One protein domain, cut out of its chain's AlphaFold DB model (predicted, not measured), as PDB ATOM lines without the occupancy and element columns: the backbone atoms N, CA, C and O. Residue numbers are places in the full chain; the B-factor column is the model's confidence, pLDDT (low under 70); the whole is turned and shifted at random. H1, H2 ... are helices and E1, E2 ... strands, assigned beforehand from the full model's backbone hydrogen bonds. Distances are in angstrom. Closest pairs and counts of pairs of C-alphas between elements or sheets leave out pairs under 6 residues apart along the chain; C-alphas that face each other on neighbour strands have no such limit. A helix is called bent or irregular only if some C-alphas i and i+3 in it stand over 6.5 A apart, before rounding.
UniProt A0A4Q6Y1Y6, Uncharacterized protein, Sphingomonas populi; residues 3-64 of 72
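Overview. This is residues 3 to 64 of the 72 residues of an uncharacterized protein of Sphingomonas populi (UniProt A0A4Q6Y1Y6). Picture a narrow two-stranded hairpin, E1 and E2, with the long helix H1 set loosely crosswise over one face through its residues 46 to 53, while residues 54 to 64 stick out past the hairpin. Before E1 the printed part makes a wide loop with no named element, whose residues 8 to 14 also stick out; this loop and the turn between the strands lie at opposite ends of the longest axis. There are 62 printed residues, with two named strands and one named helix in the order E1, E2, H1; the sheet runs E1 - E2 and is antiparallel. The class is mixed, helices and strands, though under half of the residues are in named elements. The whole is loose, with a radius of gyration of the C-alphas of 14.4 A and spans of 39 by 28 by 26 A.

Arrangement. Start at Leu 3 and pass through residues 3 to 18, a stretch with no named element, to reach E1, residues 19 to 24. A short link of 9 residues leads to E2, residues 34 to 38, and the two form a hairpin. They are antiparallel neighbours, with 161 degrees between their directions. Look for C-alphas that face each other at 23 and 35, 4.7 A apart. Among the backbone pairs within hydrogen-bond range, find N 22 and O 36 at 2.9 A, and N 38 and O 20 at 2.8 A. A short link of 7 residues then leads to H1, residues 46 to 62. The closest C-alphas of E2 and H1 are those of Trp 36 and Thr 53, 7.7 A apart. E1 and H1 are near each other, with 8 pairs of C-alphas within 10 A. In H1 every O i to N i+4 pair is within hydrogen-bond range.

Along the chain. Find C-alpha 19 at (85.388, 91.459, 53.020); from there E1 runs 16.3 A to C-alpha 24 at (96.764, 103.094, 54.154). E2 takes you back from Lys 34 to Ser 38 over 13.4 A. H1 begins at C-alpha 46, at (92.742, 95.633, 63.272), and runs 24.7 A to C-alpha 62 at (110.695, 89.516, 47.522); it is not bent.

Size, cuts and confidence. The two C-alphas farthest apart are those of Pro 13 and Gly 28, at 42.5 A. The printed part has no cut, and neither link between named elements is long. Residues 8 to 14 stand free, as do residues 54 to 64, of which 54 to 62 belong to H1. In the B-factor column the mean pLDDT of the printed part is 82.7, and residues 62 to 64 are under 70.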
ATOM      1  N   LEU A   3      83.304  95.651  53.519       86.62
ATOM      2  CA  LEU A   3      82.632  96.028  52.281       86.62
ATOM      3  C   LEU A   3      82.165  94.783  51.542       86.62
ATOM      4  O   LEU A   3      82.860  93.770  51.518       86.62
ATOM      5  N   ARG A   4      81.021  94.882  50.866       85.06
ATOM      6  CA  ARG A   4      80.601  93.882  49.887       85.06
ATOM      7  C   ARG A   4      81.050  94.316  48.502       85.06
ATOM      8  O   ARG A   4      80.612  95.347  47.997       85.06
ATOM      9  N   VAL A   5      81.928  93.535  47.887       82.06
ATOM     10  CA  VAL A   5      82.428  93.842  46.546       82.06
ATOM     11  C   VAL A   5      81.379  93.439  45.519       82.06
ATOM     12  O   VAL A   5      81.156  92.253  45.315       82.06
ATOM     13  N   ALA A   6      80.786  94.422  44.840       79.44
ATOM     14  CA  ALA A   6      79.743  94.217  43.827       79.44
ATOM     15  C   ALA A   6      80.288  93.885  42.416       79.44
ATOM     16  O   ALA A   6      79.577  93.963  41.412       79.44
ATOM     17  N   SER A   7      81.584  93.574  42.302       77.25
ATOM     18  CA  SER A   7      82.245  93.381  41.008       77.25
ATOM     19  C   SER A   7      81.793  92.084  40.336       77.25
ATOM     20  O   SER A   7      82.154  90.998  40.791       77.25
ATOM     21  N   ARG A   8      81.100  92.201  39.193       72.62
ATOM     22  CA  ARG A   8      80.579  91.086  38.371       72.62
ATOM     23  C   ARG A   8      79.490  90.246  39.052       72.62
ATOM     24  O   ARG A   8      79.393  89.047  38.808       72.62
ATOM     25  N   ASP A   9      78.641  90.872  39.857       77.94
ATOM     26  CA  ASP A   9      77.587  90.172  40.605       77.94
ATOM     27  C   ASP A   9      76.306  89.889  39.788       77.94
ATOM     28  O   ASP A   9      75.338  89.363  40.327       77.94
ATOM     29  N   TYR A  10      76.296  90.165  38.476       77.62
ATOM     30  CA  TYR A  10      75.110  90.105  37.598       77.62
ATOM     31  C   TYR A  10      74.350  88.769  37.585       77.62
ATOM     32  O   TYR A  10      73.170  88.738  37.244       77.62
ATOM     33  N   HIS A  11      75.014  87.671  37.943       78.62
ATOM     34  CA  HIS A  11      74.433  86.327  37.930       78.62
ATOM     35  C   HIS A  11      74.573  85.593  39.267       78.62
ATOM     36  O   HIS A  11      74.347  84.385  39.325       78.62
ATOM     37  N   LEU A  12      74.964  86.280  40.345       77.12
ATOM     38  CA  LEU A  12      75.096  85.624  41.641       77.12
ATOM     39  C   LEU A  12      73.723  85.500  42.323       77.12
ATOM     40  O   LEU A  12      73.064  86.512  42.554       77.12
ATOM     41  N   PRO A  13      73.295  84.282  42.714       80.56
ATOM     42  CA  PRO A  13      72.016  84.078  43.399       80.56
ATOM     43  C   PRO A  13      72.023  84.616  44.837       80.56
ATOM     44  O   PRO A  13      70.970  84.734  45.461       80.56
ATOM     45  N   ARG A  14      73.208  84.910  45.390       80.19
ATOM     46  CA  ARG A  14      73.390  85.534  46.703       80.19
ATOM     47  C   ARG A  14      74.510  86.574  46.634       80.19
ATOM     48  O   ARG A  14      75.524  86.298  45.991       80.19
ATOM     49  N   PRO A  15      74.376  87.723  47.316       80.38
ATOM     50  CA  PRO A  15      75.430  88.731  47.327       80.38
ATOM     51  C   PRO A  15      76.695  88.192  48.022       80.38
ATOM     52  O   PRO A  15      76.591  87.435  48.992       80.38
ATOM     53  N   ARG A  16      77.892  88.592  47.567       81.69
ATOM     54  CA  ARG A  16      79.179  88.111  48.124       81.69
ATOM     55  C   ARG A  16      79.316  88.380  49.611       81.69
ATOM     56  O   ARG A  16      78.783  89.372  50.080       81.69
ATOM     57  N   ALA A  17      80.033  87.537  50.348       84.56
ATOM     58  CA  ALA A  17      80.337  87.836  51.744       84.56
ATOM     59  C   ALA A  17      81.044  89.195  51.862       84.56
ATOM     60  O   ALA A  17      81.730  89.636  50.940       84.56
ATOM     61  N   GLU A  18      80.840  89.875  52.986       87.00
ATOM     62  CA  GLU A  18      81.586  91.095  53.253       87.00
ATOM     63  C   GLU A  18      83.061  90.753  53.437       87.00
ATOM     64  O   GLU A  18      83.405  89.739  54.037       87.00
ATOM     65  N   GLU A  19      83.941  91.616  52.962       90.31
ATOM     66  CA  GLU A  19      85.388  91.459  53.020       90.31
ATOM     67  C   GLU A  19      85.993  92.652  53.754       90.31
ATOM     68  O   GLU A  19      85.440  93.753  53.764       90.31
ATOM     69  N   TRP A  20      87.126  92.433  54.408       90.56
ATOM     70  CA  TRP A  20      87.883  93.491  55.051       90.56
ATOM     71  C   TRP A  20      88.495  94.410  54.009       90.56
ATOM     72  O   TRP A  20      89.261  93.972  53.157       90.56
ATOM     73  N   PHE A  21      88.198  95.694  54.138       88.62
ATOM     74  CA  PHE A  21      88.811  96.766  53.382       88.62
ATOM     75  C   PHE A  21      89.719  97.582  54.293       88.62
ATOM     76  O   PHE A  21      89.282  98.137  55.315       88.62
ATOM     77  N   ILE A  22      90.990  97.613  53.911       88.56
ATOM     78  CA  ILE A  22      92.069  98.297  54.609       88.56
ATOM     79  C   ILE A  22      92.616  99.342  53.647       88.56
ATOM     80  O   ILE A  22      92.884  99.047  52.484       88.56
ATOM     81  N   VAL A  23      92.778 100.561  54.144       87.69
ATOM     82  CA  VAL A  23      93.324 101.681  53.385       87.69
ATOM     83  C   VAL A  23      94.467 102.255  54.194       87.69
ATOM     84  O   VAL A  23      94.292 102.559  55.374       87.69
ATOM     85  N   GLU A  24      95.638 102.365  53.578       85.31
ATOM     86  CA  GLU A  24      96.764 103.094  54.154       85.31
ATOM     87  C   GLU A  24      96.764 104.495  53.566       85.31
ATOM     88  O   GLU A  24      96.829 104.682  52.351       85.31
ATOM     89  N   TRP A  25      96.668 105.471  54.459       86.69
ATOM     90  CA  TRP A  25      96.659 106.883  54.138       86.69
ATOM     91  C   TRP A  25      97.836 107.528  54.868       86.69
ATOM     92  O   TRP A  25      97.933 107.414  56.090       86.69
ATOM     93  N   LEU A  26      98.738 108.179  54.128       84.19
ATOM     94  CA  LEU A  26      99.836 108.937  54.719       84.19
ATOM     95  C   LEU A  26      99.335 110.319  55.151       84.19
ATOM     96  O   LEU A  26      98.686 111.017  54.374       84.19
ATOM     97  N   GLU A  27      99.618 110.722  56.385       80.38
ATOM     98  CA  GLU A  27      99.170 112.015  56.902       80.38
ATOM     99  C   GLU A  27      99.656 113.161  55.995       80.38
ATOM    100  O   GLU A  27     100.856 113.373  55.834       80.38
ATOM    101  N   GLY A  28      98.712 113.870  55.365       84.31
ATOM    102  CA  GLY A  28      98.988 114.965  54.428       84.31
ATOM    103  C   GLY A  28      98.689 114.673  52.952       84.31
ATOM    104  O   GLY A  28      98.565 115.625  52.179       84.31
ATOM    105  N   ASP A  29      98.492 113.413  52.556       84.88
ATOM    106  CA  ASP A  29      98.126 113.085  51.174       84.88
ATOM    107  C   ASP A  29      96.628 113.298  50.912       84.88
ATOM    108  O   ASP A  29      95.794 113.165  51.806       84.88
ATOM    109  N   LYS A  30      96.268 113.653  49.671       82.31
ATOM    110  CA  LYS A  30      94.860 113.811  49.249       82.31
ATOM    111  C   LYS A  30      94.202 112.493  48.852       82.31
ATOM    112  O   LYS A  30      92.978 112.403  48.841       82.31
ATOM    113  N   GLU A  31      95.013 111.501  48.513       83.81
ATOM    114  CA  GLU A  31      94.583 110.175  48.103       83.81
ATOM    115  C   GLU A  31      95.334 109.137  48.934       83.81
ATOM    116  O   GLU A  31      96.482 109.363  49.321       83.81
ATOM    117  N   PRO A  32      94.705 108.000  49.241       86.19
ATOM    118  CA  PRO A  32      95.368 106.965  50.006       86.19
ATOM    119  C   PRO A  32      96.469 106.299  49.185       86.19
ATOM    120  O   PRO A  32      96.336 106.046  47.986       86.19
ATOM    121  N   LEU A  33      97.547 105.956  49.879       85.25
ATOM    122  CA  LEU A  33      98.733 105.358  49.289       85.25
ATOM    123  C   LEU A  33      98.414 103.970  48.727       85.25
ATOM    124  O   LEU A  33      98.895 103.603  47.654       85.25
ATOM    125  N   LYS A  34      97.633 103.178  49.477       83.19
ATOM    126  CA  LYS A  34      97.369 101.766  49.181       83.19
ATOM    127  C   LYS A  34      96.002 101.311  49.669       83.19
ATOM    128  O   LYS A  34      95.495 101.756  50.698       83.19
ATOM    129  N   TYR A  35      95.467 100.335  48.944       85.06
ATOM    130  CA  TYR A  35      94.203  99.675  49.228       85.06
ATOM    131  C   TYR A  35      94.418  98.165  49.315       85.06
ATOM    132  O   TYR A  35      95.094  97.588  48.461       85.06
ATOM    133  N   TRP A  36      93.797  97.517  50.299       85.88
ATOM    134  CA  TRP A  36      93.766  96.060  50.410       85.88
ATOM    135  C   TRP A  36      92.374  95.550  50.714       85.88
ATOM    136  O   TRP A  36      91.617  96.135  51.489       85.88
ATOM    137  N   LEU A  37      92.089  94.396  50.125       86.88
ATOM    138  CA  LEU A  37      90.865  93.647  50.305       86.88
ATOM    139  C   LEU A  37      91.224  92.256  50.835       86.88
ATOM    140  O   LEU A  37      92.167  91.628  50.345       86.88
ATOM    141  N   SER A  38      90.515  91.792  51.861       85.75
ATOM    142  CA  SER A  38      90.834  90.532  52.525       85.75
ATOM    143  C   SER A  38      89.593  89.763  52.970       85.75
ATOM    144  O   SER A  38      88.679  90.312  53.577       85.75
ATOM    145  N   THR A  39      89.590  88.456  52.731       87.25
ATOM    146  CA  THR A  39      88.511  87.521  53.088       87.25
ATOM    147  C   THR A  39      88.612  86.992  54.524       87.25
ATOM    148  O   THR A  39      87.965  86.008  54.871       87.25
ATOM    149  N   LEU A  40      89.443  87.615  55.368       87.12
ATOM    150  CA  LEU A  40      89.699  87.155  56.734       87.12
ATOM    151  C   LEU A  40      88.432  87.176  57.624       87.12
ATOM    152  O   LEU A  40      87.483  87.929  57.349       87.12
ATOM    153  N   PRO A  41      88.405  86.367  58.705       86.50
ATOM    154  CA  PRO A  41      87.281  86.316  59.641       86.50
ATOM    155  C   PRO A  41      86.950  87.680  60.248       86.50
ATOM    156  O   PRO A  41      87.832  88.510  60.447       86.50
ATOM    157  N   GLU A  42      85.679  87.916  60.571       85.94
ATOM    158  CA  GLU A  42      85.235  89.163  61.224       85.94
ATOM    159  C   GLU A  42      85.747  89.345  62.649       85.94
ATOM    160  O   GLU A  42      85.812  90.463  63.145       85.94
ATOM    161  N   THR A  43      86.139  88.250  63.287       88.62
ATOM    162  CA  THR A  43      86.662  88.243  64.649       88.62
ATOM    163  C   THR A  43      88.102  88.745  64.730       88.62
ATOM    164  O   THR A  43      88.609  88.920  65.834       88.62
ATOM    165  N   MET A  44      88.773  88.959  63.588       89.69
ATOM    166  CA  MET A  44      90.128  89.502  63.572       89.69
ATOM    167  C   MET A  44      90.147  90.968  63.985       89.69
ATOM    168  O   MET A  44      89.380  91.802  63.501       89.69
ATOM    169  N   THR A  45      91.103  91.286  64.840       89.06
ATOM    170  CA  THR A  45      91.398  92.650  65.258       89.06
ATOM    171  C   THR A  45      92.099  93.430  64.145       89.06
ATOM    172  O   THR A  45      92.755  92.870  63.261       89.06
ATOM    173  N   LEU A  46      92.032  94.762  64.212       85.19
ATOM    174  CA  LEU A  46      92.742  95.633  63.272       85.19
ATOM    175  C   LEU A  46      94.257  95.356  63.249       85.19
ATOM    176  O   LEU A  46      94.877  95.388  62.188       85.19
ATOM    177  N   GLN A  47      94.850  95.054  64.405       88.12
ATOM    178  CA  GLN A  47      96.279  94.768  64.516       88.12
ATOM    179  C   GLN A  47      96.668  93.488  63.763       88.12
ATOM    180  O   GLN A  47      97.680  93.477  63.062       88.12
ATOM    181  N   GLU A  48      95.853  92.437  63.849       90.38
ATOM    182  CA  GLU A  48      96.062  91.197  63.093       90.38
ATOM    183  C   GLU A  48      95.924  91.435  61.586       90.38
ATOM    184  O   GLU A  48      96.775  90.990  60.812       90.38
ATOM    185  N   LEU A  49      94.918  92.208  61.167       88.75
ATOM    186  CA  LEU A  49      94.714  92.583  59.765       88.75
ATOM    187  C   LEU A  49      95.915  93.351  59.191       88.75
ATOM    188  O   LEU A  49      96.386  93.047  58.089       88.75
ATOM    189  N   ILE A  50      96.445  94.319  59.944       87.50
ATOM    190  CA  ILE A  50      97.651  95.067  59.563       87.50
ATOM    191  C   ILE A  50      98.855  94.126  59.481       87.50
ATOM    192  O   ILE A  50      99.622  94.205  58.521       87.50
ATOM    193  N   ASN A  51      99.024  93.221  60.449       89.31
ATOM    194  CA  ASN A  51     100.144  92.282  60.464       89.31
ATOM    195  C   ASN A  51     100.135  91.365  59.231       89.31
ATOM    196  O   ASN A  51     101.137  91.277  58.520       89.31
ATOM    197  N   VAL A  52      98.986  90.760  58.911       88.00
ATOM    198  CA  VAL A  52      98.829  89.911  57.717       88.00
ATOM    199  C   VAL A  52      99.097  90.704  56.436       88.00
ATOM    200  O   VAL A  52      99.780  90.217  55.531       88.00
ATOM    201  N   THR A  53      98.616  91.948  56.367       85.00
ATOM    202  CA  THR A  53      98.860  92.831  55.219       85.00
ATOM    203  C   THR A  53     100.358  93.094  55.049       85.00
ATOM    204  O   THR A  53     100.900  92.869  53.968       85.00
ATOM    205  N   LYS A  54     101.071  93.473  56.118       84.19
ATOM    206  CA  LYS A  54     102.530  93.690  56.090       84.19
ATOM    207  C   LYS A  54     103.319  92.428  55.725       84.19
ATOM    208  O   LYS A  54     104.312  92.524  55.006       84.19
ATOM    209  N   MET A  55     102.877  91.249  56.166       84.94
ATOM    210  CA  MET A  55     103.493  89.976  55.773       84.94
ATOM    211  C   MET A  55     103.363  89.723  54.265       84.94
ATOM    212  O   MET A  55     104.346  89.334  53.635       84.94
ATOM    213  N   ARG A  56     102.199  90.006  53.661       81.25
ATOM    214  CA  ARG A  56     102.021  89.910  52.199       81.25
ATOM    215  C   ARG A  56     102.948  90.850  51.432       81.25
ATOM    216  O   ARG A  56     103.547  90.417  50.455       81.25
ATOM    217  N   TRP A  57     103.132  92.085  51.905       76.94
ATOM    218  CA  TRP A  57     104.081  93.028  51.291       76.94
ATOM    219  C   TRP A  57     105.499  92.494  51.236       76.94
ATOM    220  O   TRP A  57     106.203  92.740  50.262       76.94
ATOM    221  N   ARG A  58     105.927  91.774  52.277       77.44
ATOM    222  CA  ARG A  58     107.249  91.152  52.289       77.44
ATOM    223  C   ARG A  58     107.376  90.144  51.148       77.44
ATOM    224  O   ARG A  58     108.318  90.239  50.380       77.44
ATOM    225  N   ILE A  59     106.372  89.289  50.972       75.19
ATOM    226  CA  ILE A  59     106.335  88.294  49.892       75.19
ATOM    227  C   ILE A  59     106.310  88.973  48.512       75.19
ATOM    228  O   ILE A  59     107.142  88.668  47.666       75.19
ATOM    229  N   GLU A  60     105.404  89.924  48.276       73.75
ATOM    230  CA  GLU A  60     105.301  90.631  46.986       73.75
ATOM    231  C   GLU A  60     106.559  91.432  46.628       73.75
ATOM    232  O   GLU A  60     106.907  91.558  45.451       73.75
ATOM    233  N   ARG A  61     107.241  91.991  47.633       70.25
ATOM    234  CA  ARG A  61     108.520  92.675  47.435       70.25
ATOM    235  C   ARG A  61     109.618  91.681  47.069       70.25
ATOM    236  O   ARG A  61     110.367  91.953  46.134       70.25
ATOM    237  N   ASP A  62     109.676  90.542  47.752       66.94
ATOM    238  CA  ASP A  62     110.695  89.516  47.522       66.94
ATOM    239  C   ASP A  62     110.525  88.848  46.132       66.94
ATOM    240  O   ASP A  62     111.509  88.499  45.487       66.94
ATOM    241  N   TYR A  63     109.305  88.787  45.575       61.41
ATOM    242  CA  TYR A  63     109.060  88.334  44.190       61.41
ATOM    243  C   TYR A  63     109.607  89.270  43.094       61.41
ATOM    244  O   TYR A  63     109.605  88.896  41.919       61.41
ATOM    245  N   ARG A  64     110.073  90.480  43.435       56.97
ATOM    246  CA  ARG A  64     110.606  91.450  42.463       56.97
ATOM    247  C   ARG A  64     112.119  91.313  42.219       56.97
ATOM    248  O   ARG A  64     112.634  91.988  41.332       56.97
TER     249      ARG A  64